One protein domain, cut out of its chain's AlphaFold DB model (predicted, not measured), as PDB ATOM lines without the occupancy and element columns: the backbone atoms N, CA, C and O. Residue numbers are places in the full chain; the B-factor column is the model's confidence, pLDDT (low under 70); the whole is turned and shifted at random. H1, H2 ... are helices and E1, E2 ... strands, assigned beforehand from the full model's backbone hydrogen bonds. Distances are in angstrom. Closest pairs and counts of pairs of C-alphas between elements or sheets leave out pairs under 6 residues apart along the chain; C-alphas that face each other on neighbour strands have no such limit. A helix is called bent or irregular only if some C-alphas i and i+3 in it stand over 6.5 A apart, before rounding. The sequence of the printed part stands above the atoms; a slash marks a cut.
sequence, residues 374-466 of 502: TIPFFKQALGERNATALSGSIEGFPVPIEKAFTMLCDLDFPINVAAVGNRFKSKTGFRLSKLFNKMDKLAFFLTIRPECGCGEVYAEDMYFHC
ATOM      1  N   THR A 374      17.041  32.587 102.048       86.81
ATOM      2  CA  THR A 374      17.401  31.658 103.122       86.81
ATOM      3  C   THR A 374      17.150  32.276 104.503       86.81
ATOM      4  O   THR A 374      17.272  33.486 104.694       86.81
ATOM      5  N   ILE A 375      16.838  31.444 105.504       84.88
ATOM      6  CA  ILE A 375      16.634  31.901 106.893       84.88
ATOM      7  C   ILE A 375      17.852  32.671 107.453       84.88
ATOM      8  O   ILE A 375      17.634  33.696 108.100       84.88
ATOM      9  N   PRO A 376      19.119  32.254 107.228       84.00
ATOM     10  CA  PRO A 376      20.279  33.027 107.670       84.00
ATOM     11  C   PRO A 376      20.346  34.429 107.053       84.00
ATOM     12  O   PRO A 376      20.552  35.390 107.790       84.00
ATOM     13  N   PHE A 377      20.098  34.561 105.743       83.25
ATOM     14  CA  PHE A 377      20.099  35.863 105.068       83.25
ATOM     15  C   PHE A 377      18.965  36.764 105.577       83.25
ATOM     16  O   PHE A 377      19.200  37.925 105.899       83.25
ATOM     17  N   PHE A 378      17.759  36.215 105.761       88.25
ATOM     18  CA  PHE A 378      16.632  36.939 106.362       88.25
ATOM     19  C   PHE A 378      16.979  37.495 107.755       88.25
ATOM     20  O   PHE A 378      16.748  38.667 108.050       88.25
ATOM     21  N   LYS A 379      17.616  36.681 108.610       84.44
ATOM     22  CA  LYS A 379      18.082  37.111 109.941       84.44
ATOM     23  C   LYS A 379      19.174  38.173 109.897       84.44
ATOM     24  O   LYS A 379      19.213  39.018 110.797       84.44
ATOM     25  N   GLN A 380      20.062  38.096 108.908       82.50
ATOM     26  CA  GLN A 380      21.113  39.081 108.684       82.50
ATOM     27  C   GLN A 380      20.501  40.420 108.263       82.50
ATOM     28  O   GLN A 380      20.739  41.414 108.943       82.50
ATOM     29  N   ALA A 381      19.613  40.430 107.265       83.50
ATOM     30  CA  ALA A 381      18.902  41.632 106.826       83.50
ATOM     31  C   ALA A 381      18.098  42.291 107.970       83.50
ATOM     32  O   ALA A 381      18.156  43.506 108.145       83.50
ATOM     33  N   LEU A 382      17.436  41.496 108.825       86.88
ATOM     34  CA  LEU A 382      16.786  41.985 110.055       86.88
ATOM     35  C   LEU A 382      17.771  42.494 111.124       86.88
ATOM     36  O   LEU A 382      17.388  43.242 112.019       86.88
ATOM     37  N   GLY A 383      19.020  42.024 111.123       80.75
ATOM     38  CA  GLY A 383      20.081  42.509 112.013       80.75
ATOM     39  C   GLY A 383      20.702  43.818 111.544       80.75
ATOM     40  O   GLY A 383      20.973  44.680 112.369       80.75
ATOM     41  N   GLU A 384      20.863  43.964 110.235       82.81
ATOM     42  CA  GLU A 384      21.407  45.146 109.561       82.81
ATOM     43  C   GLU A 384      20.346  46.237 109.325       82.81
ATOM     44  O   GLU A 384      20.676  47.300 108.813       82.81
ATOM     45  N   ARG A 385      19.073  45.980 109.679       83.31
ATOM     46  CA  ARG A 385      17.903  46.826 109.356       83.31
ATOM     47  C   ARG A 385      17.836  47.181 107.860       83.31
ATOM     48  O   ARG A 385      17.483  48.292 107.473       83.31
ATOM     49  N   ASN A 386      18.164  46.212 107.006       84.38
ATOM     50  CA  ASN A 386      18.212  46.382 105.557       84.38
ATOM     51  C   ASN A 386      16.789  46.385 104.969       84.38
ATOM     52  O   ASN A 386      16.262  45.339 104.582       84.38
ATOM     53  N   ALA A 387      16.165  47.567 104.934       85.25
ATOM     54  CA  ALA A 387      14.800  47.752 104.446       85.25
ATOM     55  C   ALA A 387      14.632  47.258 102.998       85.25
ATOM     56  O   ALA A 387      13.717  46.488 102.727       85.25
ATOM     57  N   THR A 388      15.559  47.600 102.097       82.62
ATOM     58  CA  THR A 388      15.528  47.220 100.672       82.62
ATOM     59  C   THR A 388      15.512  45.705 100.449       82.62
ATOM     60  O   THR A 388      14.843  45.216  99.543       82.62
ATOM     61  N   ALA A 389      16.221  44.934 101.279       82.31
ATOM     62  CA  ALA A 389      16.208  43.472 101.197       82.31
ATOM     63  C   ALA A 389      14.913  42.841 101.750       82.31
ATOM     64  O   ALA A 389      14.599  41.698 101.418       82.31
ATOM     65  N   LEU A 390      14.175  43.557 102.603       86.31
ATOM     66  CA  LEU A 390      13.008  43.059 103.339       86.31
ATOM     67  C   LEU A 390      11.666  43.627 102.831       86.31
ATOM     68  O   LEU A 390      10.615  43.074 103.157       86.31
ATOM     69  N   SER A 391      11.681  44.657 101.985       81.88
ATOM     70  CA  SER A 391      10.515  45.175 101.252       81.88
ATOM     71  C   SER A 391      10.193  44.390  99.966       81.88
ATOM     72  O   SER A 391       9.257  44.728  99.250       81.88
ATOM     73  N   GLY A 392      10.941  43.319  99.668       78.88
ATOM     74  CA  GLY A 392      10.745  42.477  98.479       78.88
ATOM     75  C   GLY A 392       9.469  41.614  98.478       78.88
ATOM     76  O   GLY A 392       8.716  41.560  99.451       78.88
ATOM     77  N   SER A 393       9.241  40.895  97.371       84.56
ATOM     78  CA  SER A 393       8.060  40.030  97.181       84.56
ATOM     79  C   SER A 393       7.918  38.944  98.259       84.56
ATOM     80  O   SER A 393       8.903  38.330  98.674       84.56
ATOM     81  N   ILE A 394       6.671  38.677  98.667       85.75
ATOM     82  CA  ILE A 394       6.304  37.748  99.750       85.75
ATOM     83  C   ILE A 394       6.780  36.316  99.451       85.75
ATOM     84  O   ILE A 394       7.380  35.663 100.305       85.75
ATOM     85  N   GLU A 395       6.589  35.869  98.207       82.69
ATOM     86  CA  GLU A 395       7.022  34.563  97.676       82.69
ATOM     87  C   GLU A 395       8.547  34.353  97.772       82.69
ATOM     88  O   GLU A 395       9.057  33.229  97.762       82.69
ATOM     89  N   GLY A 396       9.294  35.457  97.880       82.69
ATOM     90  CA  GLY A 396      10.736  35.469  98.059       82.69
ATOM     91  C   GLY A 396      11.201  35.157  99.484       82.69
ATOM     92  O   GLY A 396      12.387  34.899  99.649       82.69
ATOM     93  N   PHE A 397      10.353  35.146 100.518       91.25
ATOM     94  CA  PHE A 397      10.800  34.938 101.910       91.25
ATOM     95  C   PHE A 397      10.908  33.465 102.327       91.25
ATOM     96  O   PHE A 397      10.383  32.582 101.655       91.25
ATOM     97  N   PRO A 398      11.552  33.141 103.467       91.56
ATOM     98  CA  PRO A 398      11.477  31.798 104.034       91.56
ATOM     99  C   PRO A 398      10.027  31.319 104.222       91.56
ATOM    100  O   PRO A 398       9.177  32.083 104.670       91.56
ATOM    101  N   VAL A 399       9.760  30.033 103.962       90.62
ATOM    102  CA  VAL A 399       8.406  29.429 103.998       90.62
ATOM    103  C   VAL A 399       7.577  29.779 105.253       90.62
ATOM    104  O   VAL A 399       6.388  30.045 105.100       90.62
ATOM    105  N   PRO A 400       8.129  29.831 106.487       91.56
ATOM    106  CA  PRO A 400       7.342  30.238 107.653       91.56
ATOM    107  C   PRO A 400       6.873  31.701 107.614       91.56
ATOM    108  O   PRO A 400       5.817  32.003 108.154       91.56
ATOM    109  N   ILE A 401       7.639  32.605 106.993       92.62
ATOM    110  CA  ILE A 401       7.264  34.019 106.853       92.62
ATOM    111  C   ILE A 401       6.136  34.153 105.834       92.62
ATOM    112  O   ILE A 401       5.112  34.734 106.165       92.62
ATOM    113  N   GLU A 402       6.269  33.535 104.656       91.56
ATOM    114  CA  GLU A 402       5.210  33.496 103.634       91.56
ATOM    115  C   GLU A 402       3.888  32.964 104.214       91.56
ATOM    116  O   GLU A 402       2.862  33.635 104.136       91.56
ATOM    117  N   LYS A 403       3.924  31.811 104.899       91.12
ATOM    118  CA  LYS A 403       2.736  31.197 105.525       91.12
ATOM    119  C   LYS A 403       2.084  32.043 106.624       91.12
ATOM    120  O   LYS A 403       0.909  31.840 106.925       91.12
ATOM    121  N   ALA A 404       2.839  32.936 107.262       92.94
ATOM    122  CA  ALA A 404       2.338  33.810 108.316       92.94
ATOM    123  C   ALA A 404       2.035  35.236 107.841       92.94
ATOM    124  O   ALA A 404       1.444  35.983 108.614       92.94
ATOM    125  N   PHE A 405       2.423  35.620 106.620       92.62
ATOM    126  CA  PHE A 405       2.477  37.018 106.191       92.62
ATOM    127  C   PHE A 405       1.134  37.739 106.358       92.62
ATOM    128  O   PHE A 405       1.063  38.751 107.045       92.62
ATOM    129  N   THR A 406       0.049  37.155 105.839       90.94
ATOM    130  CA  THR A 406      -1.311  37.695 105.991       90.94
ATOM    131  C   THR A 406      -1.700  37.869 107.461       90.94
ATOM    132  O   THR A 406      -2.193  38.918 107.841       90.94
ATOM    133  N   MET A 407      -1.398  36.888 108.322       93.12
ATOM    134  CA  MET A 407      -1.699  36.971 109.760       93.12
ATOM    135  C   MET A 407      -0.884  38.059 110.469       93.12
ATOM    136  O   MET A 407      -1.379  38.658 111.416       93.12
ATOM    137  N   LEU A 408       0.352  38.303 110.022       92.25
ATOM    138  CA  LEU A 408       1.238  39.329 110.569       92.25
ATOM    139  C   LEU A 408       0.842  40.755 110.151       92.25
ATOM    140  O   LEU A 408       1.086  41.676 110.921       92.25
ATOM    141  N   CYS A 409       0.219  40.936 108.982       89.88
ATOM    142  CA  CYS A 409      -0.343  42.226 108.573       89.88
ATOM    143  C   CYS A 409      -1.788  42.449 109.063       89.88
ATOM    144  O   CYS A 409      -2.158  43.586 109.334       89.88
ATOM    145  N   ASP A 410      -2.586  41.394 109.266       88.56
ATOM    146  CA  ASP A 410      -3.938  41.463 109.855       88.56
ATOM    147  C   ASP A 410      -3.919  41.479 111.409       88.56
ATOM    148  O   ASP A 410      -4.800  40.915 112.066       88.56
ATOM    149  N   LEU A 411      -2.895  42.075 112.034       89.56
ATOM    150  CA  LEU A 411      -2.817  42.199 113.495       89.56
ATOM    151  C   LEU A 411      -3.629  43.411 113.984       89.56
ATOM    152  O   LEU A 411      -3.286  44.553 113.699       89.56
ATOM    153  N   ASP A 412      -4.679  43.168 114.774       86.94
ATOM    154  CA  ASP A 412      -5.390  44.228 115.498       86.94
ATOM    155  C   ASP A 412      -4.525  44.730 116.674       86.94
ATOM    156  O   ASP A 412      -4.271  43.976 117.613       86.94
ATOM    157  N   PHE A 413      -4.072  45.987 116.637       87.06
ATOM    158  CA  PHE A 413      -3.270  46.606 117.704       87.06
ATOM    159  C   PHE A 413      -4.151  47.332 118.751       87.06
ATOM    160  O   PHE A 413      -5.185  47.889 118.378       87.06
ATOM    161  N   PRO A 414      -3.740  47.400 120.037       89.81
ATOM    162  CA  PRO A 414      -2.540  46.789 120.607       89.81
ATOM    163  C   PRO A 414      -2.700  45.275 120.813       89.81
ATOM    164  O   PRO A 414      -3.746  44.802 121.257       89.81
ATOM    165  N   ILE A 415      -1.644  44.503 120.534       91.31
ATOM    166  CA  ILE A 415      -1.663  43.038 120.686       91.31
ATOM    167  C   ILE A 415      -0.487  42.528 121.506       91.31
ATOM    168  O   ILE A 415       0.666  42.854 121.242       91.31
ATOM    169  N   ASN A 416      -0.774  41.662 122.478       92.44
ATOM    170  CA  ASN A 416       0.253  41.056 123.312       92.44
ATOM    171  C   ASN A 416       1.249  40.224 122.472       92.44
ATOM    172  O   ASN A 416       0.861  39.395 121.639       92.44
ATOM    173  N   VAL A 417       2.542  40.407 122.730       88.38
ATOM    174  CA  VAL A 417       3.663  39.757 122.030       88.38
ATOM    175  C   VAL A 417       3.551  38.226 122.052       88.38
ATOM    176  O   VAL A 417       3.783  37.568 121.031       88.38
ATOM    177  N   ALA A 418       3.148  37.636 123.183       88.06
ATOM    178  CA  ALA A 418       2.975  36.189 123.300       88.06
ATOM    179  C   ALA A 418       1.794  35.685 122.451       88.06
ATOM    180  O   ALA A 418       1.878  34.604 121.861       88.06
ATOM    181  N   ALA A 419       0.728  36.481 122.303       90.38
ATOM    182  CA  ALA A 419      -0.387  36.152 121.416       90.38
ATOM    183  C   ALA A 419       0.052  36.115 119.940       90.38
ATOM    184  O   ALA A 419      -0.297  35.167 119.232       90.38
ATOM    185  N   VAL A 420       0.883  37.066 119.489       92.75
ATOM    186  CA  VAL A 420       1.489  37.035 118.138       92.75
ATOM    187  C   VAL A 420       2.377  35.796 117.966       92.75
ATOM    188  O   VAL A 420       2.252  35.072 116.974       92.75
ATOM    189  N   GLY A 421       3.220  35.489 118.959       91.38
ATOM    190  CA  GLY A 421       4.066  34.289 118.972       91.38
ATOM    191  C   GLY A 421       3.276  32.980 118.855       91.38
ATOM    192  O   GLY A 421       3.642  32.102 118.065       91.38
ATOM    193  N   ASN A 422       2.165  32.870 119.586       92.31
ATOM    194  CA  ASN A 422       1.270  31.715 119.552       92.31
ATOM    195  C   ASN A 422       0.536  31.602 118.208       92.31
ATOM    196  O   ASN A 422       0.572  30.534 117.595       92.31
ATOM    197  N   ARG A 423      -0.043  32.697 117.690       92.69
ATOM    198  CA  ARG A 423      -0.682  32.725 116.357       92.69
ATOM    199  C   ARG A 423       0.303  32.304 115.254       92.69
ATOM    200  O   ARG A 423      -0.039  31.475 114.408       92.69
ATOM    201  N   PHE A 424       1.540  32.805 115.297       94.81
ATOM    202  CA  PHE A 424       2.595  32.448 114.341       94.81
ATOM    203  C   PHE A 424       2.975  30.964 114.424       94.81
ATOM    204  O   PHE A 424       3.067  30.289 113.396       94.81
ATOM    205  N   LYS A 425       3.151  30.426 115.640       92.25
ATOM    206  CA  LYS A 425       3.455  29.003 115.853       92.25
ATOM    207  C   LYS A 425       2.336  28.107 115.320       92.25
ATOM    208  O   LYS A 425       2.637  27.146 114.614       92.25
ATOM    209  N   SER A 426       1.074  28.444 115.584       91.69
ATOM    210  CA  SER A 426      -0.085  27.680 115.100       91.69
ATOM    211  C   SER A 426      -0.239  27.709 113.576       91.69
ATOM    212  O   SER A 426      -0.667  26.717 112.996       91.69
ATOM    213  N   LYS A 427       0.136  28.807 112.901       90.75
ATOM    214  CA  LYS A 427       0.086  28.903 111.428       90.75
ATOM    215  C   LYS A 427       1.272  28.247 110.711       90.75
ATOM    216  O   LYS A 427       1.118  27.801 109.577       90.75
ATOM    217  N   THR A 428       2.451  28.200 111.333       91.62
ATOM    218  CA  THR A 428       3.700  27.823 110.639       91.62
ATOM    219  C   THR A 428       4.353  26.535 111.134       91.62
ATOM    220  O   THR A 428       5.210  25.993 110.438       91.62
ATOM    221  N   GLY A 429       4.025  26.076 112.345       88.25
ATOM    222  CA  GLY A 429       4.781  25.047 113.073       88.25
ATOM    223  C   GLY A 429       6.128  25.531 113.641       88.25
ATOM    224  O   GLY A 429       6.780  24.803 114.390       88.25
ATOM    225  N   PHE A 430       6.558  26.761 113.340       87.44
ATOM    226  CA  PHE A 430       7.822  27.340 113.797       87.44
ATOM    227  C   PHE A 430       7.595  28.330 114.946       87.44
ATOM    228  O   PHE A 430       6.660  29.121 114.934       87.44
ATOM    229  N   ARG A 431       8.488  28.346 115.946       87.62
ATOM    230  CA  ARG A 431       8.484  29.415 116.961       87.62
ATOM    231  C   ARG A 431       8.906  30.734 116.304       87.62
ATOM    232  O   ARG A 431       9.965  30.775 115.682       87.62
ATOM    233  N   LEU A 432       8.136  31.804 116.507       89.94
ATOM    234  CA  LEU A 432       8.418  33.157 115.998       89.94
ATOM    235  C   LEU A 432       9.843  33.634 116.353       89.94
ATOM    236  O   LEU A 432      10.566  34.140 115.493       89.94
ATOM    237  N   SER A 433      10.295  33.351 117.580       87.56
ATOM    238  CA  SER A 433      11.645  33.660 118.076       87.56
ATOM    239  C   SER A 433      12.785  32.961 117.323       87.56
ATOM    240  O   SER A 433      13.921  33.437 117.342       87.56
ATOM    241  N   LYS A 434      12.513  31.868 116.586       87.94
ATOM    242  CA  LYS A 434      13.504  31.248 115.687       87.94
ATOM    243  C   LYS A 434      13.759  32.071 114.424       87.94
ATOM    244  O   LYS A 434      14.710  31.740 113.719       87.94
ATOM    245  N   LEU A 435      12.969  33.103 114.130       86.94
ATOM    246  CA  LEU A 435      13.148  34.012 112.990       86.94
ATOM    247  C   LEU A 435      13.436  35.432 113.484       86.94
ATOM    248  O   LEU A 435      14.480  35.995 113.154       86.94
ATOM    249  N   PHE A 436      12.576  35.945 114.362       89.62
ATOM    250  CA  PHE A 436      12.716  37.245 115.006       89.62
ATOM    251  C   PHE A 436      13.297  37.057 116.411       89.62
ATOM    252  O   PHE A 436      12.577  36.986 117.401       89.62
ATOM    253  N   ASN A 437      14.629  36.949 116.493       80.38
ATOM    254  CA  ASN A 437      15.366  36.754 117.755       80.38
ATOM    255  C   ASN A 437      15.131  37.872 118.805       80.38
ATOM    256  O   ASN A 437      15.523  37.717 119.956       80.38
ATOM    257  N   LYS A 438      14.565  39.008 118.394       82.94
ATOM    258  CA  LYS A 438      14.101  40.114 119.232       82.94
ATOM    259  C   LYS A 438      12.815  40.668 118.609       82.94
ATOM    260  O   LYS A 438      12.660  40.593 117.389       82.94
ATOM    261  N   MET A 439      11.925  41.237 119.420       85.25
ATOM    262  CA  MET A 439      10.633  41.743 118.940       85.25
ATOM    263  C   MET A 439      10.734  43.089 118.213       85.25
ATOM    264  O   MET A 439       9.944  43.325 117.306       85.25
ATOM    265  N   ASP A 440      11.761  43.903 118.488       85.50
ATOM    266  CA  ASP A 440      12.081  45.112 117.707       85.50
ATOM    267  C   ASP A 440      12.324  44.798 116.221       85.50
ATOM    268  O   ASP A 440      11.988  45.593 115.353       85.50
ATOM    269  N   LYS A 441      12.852  43.607 115.909       90.88
ATOM    270  CA  LYS A 441      13.026  43.132 114.531       90.88
ATOM    271  C   LYS A 441      11.711  42.759 113.857       90.88
ATOM    272  O   LYS A 441      11.617  42.905 112.644       90.88
ATOM    273  N   LEU A 442      10.726  42.263 114.608       92.38
ATOM    274  CA  LEU A 442       9.386  42.037 114.066       92.38
ATOM    275  C   LEU A 442       8.664  43.372 113.884       92.38
ATOM    276  O   LEU A 442       8.146  43.612 112.806       92.38
ATOM    277  N   ALA A 443       8.715  44.255 114.882       89.94
ATOM    278  CA  ALA A 443       8.182  45.611 114.793       89.94
ATOM    279  C   ALA A 443       8.748  46.351 113.565       89.94
ATOM    280  O   ALA A 443       7.992  46.744 112.687       89.94
ATOM    281  N   PHE A 444      10.077  46.389 113.410       91.44
ATOM    282  CA  PHE A 444      10.748  46.921 112.219       91.44
ATOM    283  C   PHE A 444      10.289  46.243 110.919       91.44
ATOM    284  O   PHE A 444      10.015  46.934 109.944       91.44
ATOM    285  N   PHE A 445      10.183  44.908 110.894       92.56
ATOM    286  CA  PHE A 445       9.709  44.174 109.718       92.56
ATOM    287  C   PHE A 445       8.259  44.507 109.351       92.56
ATOM    288  O   PHE A 445       7.952  44.519 108.170       92.56
ATOM    289  N   LEU A 446       7.384  44.789 110.317       91.19
ATOM    290  CA  LEU A 446       6.010  45.229 110.056       91.19
ATOM    291  C   LEU A 446       5.979  46.692 109.582       91.19
ATOM    292  O   LEU A 446       5.284  47.000 108.621       91.19
ATOM    293  N   THR A 447       6.785  47.566 110.192       90.81
ATOM    294  CA  THR A 447       6.898  48.997 109.851       90.81
ATOM    295  C   THR A 447       7.353  49.242 108.411       90.81
ATOM    296  O   THR A 447       6.833  50.123 107.738       90.81
ATOM    297  N   ILE A 448       8.305  48.458 107.889       88.69
ATOM    298  CA  ILE A 448       8.790  48.622 106.503       88.69
ATOM    299  C   ILE A 448       7.866  47.998 105.438       88.69
ATOM    300  O   ILE A 448       8.252  47.931 104.267       88.69
ATOM    301  N   ARG A 449       6.688  47.479 105.820       87.38
ATOM    302  CA  ARG A 449       5.771  46.758 104.923       87.38
ATOM    303  C   ARG A 449       4.458  47.518 104.749       87.38
ATOM    304  O   ARG A 449       3.615  47.473 105.645       87.38
ATOM    305  N   PRO A 450       4.228  48.163 103.587       81.25
ATOM    306  CA  PRO A 450       2.988  48.902 103.351       81.25
ATOM    307  C   PRO A 450       1.749  47.996 103.397       81.25
ATOM    308  O   PRO A 450       0.657  48.471 103.695       81.25
ATOM    309  N   GLU A 451       1.897  46.683 103.172       85.56
ATOM    310  CA  GLU A 451       0.789  45.724 103.272       85.56
ATOM    311  C   GLU A 451       0.240  45.566 104.696       85.56
ATOM    312  O   GLU A 451      -0.895  45.120 104.860       85.56
ATOM    313  N   CYS A 452       1.022  45.932 105.717       84.12
ATOM    314  CA  CYS A 452       0.622  45.864 107.120       84.12
ATOM    315  C   CYS A 452      -0.084  47.141 107.616       84.12
ATOM    316  O   CYS A 452      -0.522  47.183 108.762       84.12
ATOM    317  N   GLY A 453      -0.220  48.179 106.776       72.88
ATOM    318  CA  GLY A 453      -1.101  49.334 107.016       72.88
ATOM    319  C   GLY A 453      -0.757  50.250 108.203       72.88
ATOM    320  O   GLY A 453      -1.496  51.198 108.453       72.88
ATOM    321  N   CYS A 454       0.340  49.998 108.918       77.56
ATOM    322  CA  CYS A 454       0.788  50.769 110.078       77.56
ATOM    323  C   CYS A 454       2.017  51.616 109.740       77.56
ATOM    324  O   CYS A 454       2.965  51.111 109.144       77.56
ATOM    325  N   GLY A 455       2.007  52.891 110.144       76.81
ATOM    326  CA  GLY A 455       3.101  53.827 109.864       76.81
ATOM    327  C   GLY A 455       4.356  53.539 110.684       76.81
ATOM    328  O   GLY A 455       5.458  53.535 110.149       76.81
ATOM    329  N   GLU A 456       4.185  53.242 111.972       87.88
ATOM    330  CA  GLU A 456       5.256  52.767 112.847       87.88
ATOM    331  C   GLU A 456       4.699  51.732 113.829       87.88
ATOM    332  O   GLU A 456       3.850  52.040 114.664       87.88
ATOM    333  N   VAL A 457       5.186  50.493 113.744       88.88
ATOM    334  CA  VAL A 457       4.964  49.462 114.761       88.88
ATOM    335  C   VAL A 457       6.130  49.482 115.744       88.88
ATOM    336  O   VAL A 457       7.296  49.454 115.342       88.88
ATOM    337  N   TYR A 458       5.816  49.480 117.037       89.69
ATOM    338  CA  TYR A 458       6.784  49.390 118.132       89.69
ATOM    339  C   TYR A 458       6.288  48.418 119.211       89.69
ATOM    340  O   TYR A 458       5.148  47.957 119.165       89.69
ATOM    341  N   ALA A 459       7.166  48.041 120.142       85.81
ATOM    342  CA  ALA A 459       6.838  47.136 121.241       85.81
ATOM    343  C   ALA A 459       7.105  47.821 122.586       85.81
ATOM    344  O   ALA A 459       8.214  48.304 122.810       85.81
ATOM    345  N   GLU A 460       6.101  47.829 123.457       85.56
ATOM    346  CA  GLU A 460       6.083  48.477 124.773       85.56
ATOM    347  C   GLU A 460       5.283  47.574 125.729       85.56
ATOM    348  O   GLU A 460       4.323  46.937 125.302       85.56
ATOM    349  N   ASP A 461       5.732  47.407 126.975       83.81
ATOM    350  CA  ASP A 461       5.045  46.648 128.040       83.81
ATOM    351  C   ASP A 461       4.449  45.275 127.647       83.81
ATOM    352  O   ASP A 461       3.385  44.871 128.107       83.81
ATOM    353  N   MET A 462       5.167  44.510 126.813       86.44
ATOM    354  CA  MET A 462       4.753  43.201 126.261       86.44
ATOM    355  C   MET A 462       3.602  43.240 125.237       86.44
ATOM    356  O   MET A 462       3.086  42.183 124.854       86.44
ATOM    357  N   TYR A 463       3.262  44.412 124.708       90.38
ATOM    358  CA  TYR A 463       2.342  44.609 123.590       90.38
ATOM    359  C   TYR A 463       3.073  45.199 122.378       90.38
ATOM    360  O   TYR A 463       4.052  45.931 122.498       90.38
ATOM    361  N   PHE A 464       2.601  44.866 121.180       90.00
ATOM    362  CA  PHE A 464       2.873  45.666 119.996       90.00
ATOM    363  C   PHE A 464       1.831  46.775 119.895       90.00
ATOM    364  O   PHE A 464       0.633  46.518 120.049       90.00
ATOM    365  N   HIS A 465       2.300  47.973 119.575       89.69
ATOM    366  CA  HIS A 465       1.508  49.168 119.326       89.69
ATOM    367  C   HIS A 465       1.755  49.647 117.898       89.69
ATOM    368  O   HIS A 465       2.800  49.368 117.308       89.69
ATOM    369  N   CYS A 466       0.791  50.379 117.350       89.31
ATOM    370  CA  CYS A 466       0.879  50.995 116.036       89.31
ATOM    371  C   CYS A 466       0.604  52.492 116.166       89.31
ATOM    372  O   CYS A 466      -0.423  52.893 116.716       89.31
TER     373      CYS A 466
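This is residues 374 to 466 of the 502 residues of the protein "RNase NYN domain-containing protein" of Candidatus Poseidoniales archaeon (UniProt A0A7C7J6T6). Helices H3, H4 and H5 make a triangle: H3 and H4 form a V that is closest at Pro 400 and Thr 428, and its open ends come near the two ends of H5. The strand hairpin E1 and E2 packs on one side of H5, while H1 and the short H2 lie on the opposite side of H5. The printed part has 93 residues with five named helices and then two named strands, in the order H1, H2, H3, H4, H5, E1, E2, and the sheet E1 - E2 is antiparallel. The class is mostly helix, and the whole is compact and rounded, with a radius of gyration of the C-alphas of 11.9 A and spans of 30 by 28 by 21 A.

Look first for the sheet: E1, residues 456 to 460, begins at C-alpha 456 at (5.256, 52.767, 112.847) and is 12.7 A long. E2, residues 463 to 466, is 10.0 A long and ends at C-alpha 466 at (0.879, 50.995, 116.036). H5, residues 439 to 447, is 12.2 A long. H4, residues 417 to 428, is the longest helix by residues at 16.5 A, and H3, residues 399 to 409, runs 16.2 A. H3 is irregular: C-alphas 403 and 406 are 7.7 A apart. Find H1, residues 375 to 383, starting at C-alpha 375 at (16.634, 31.901, 106.893) and 12.3 A long; H2, residues 387 to 390, measures 5.1 A.

Start at the hairpin of E1 and E2, antiparallel at 156 degrees, where N 463 and O 460 are 2.8 A apart and N 458 and O 465 are 3.0 A apart, within hydrogen-bond range. Residues 415 to 416 pair antiparallel with residues 463 to 464 of E2. Between H5 and E1 the closest C-alphas are those of Ala 443 and Val 457, 5.0 A apart. H5 and H1 only just touch, with 3 pairs of C-alphas within 8 A, closest at Leu 382 and Lys 441, 6.0 A, and stand about perpendicular at 86 degrees. H1 touches H2, closest at the C-alphas of Ala 381 and Ala 389, 6.5 A. H3 touches H4, closest at the C-alphas of Pro 400 and Thr 428, 5.3 A, at a steep tilt of 47 degrees, opposite ways. H5 is close to but not clearly touching H3, with the C-alphas of Cys 409 and Leu 446 closest at 7.2 A. H5 is likewise close to but not clearly touching H4, with the C-alphas of Val 417 and Met 439 closest at 7.9 A. H1 is apart from H3 and H4. Every O i to N i+4 pair is within hydrogen-bond range in H1, H4 and H5, against 5 of 7 in H3; H2 is too short for such a pair.

The two C-alphas farthest apart are those of Glu 395 and Asp 461, 32.7 A. The printed part has no cut, and no link is long. Mean pLDDT of the printed part is 87.6, and no printed residue is under 70.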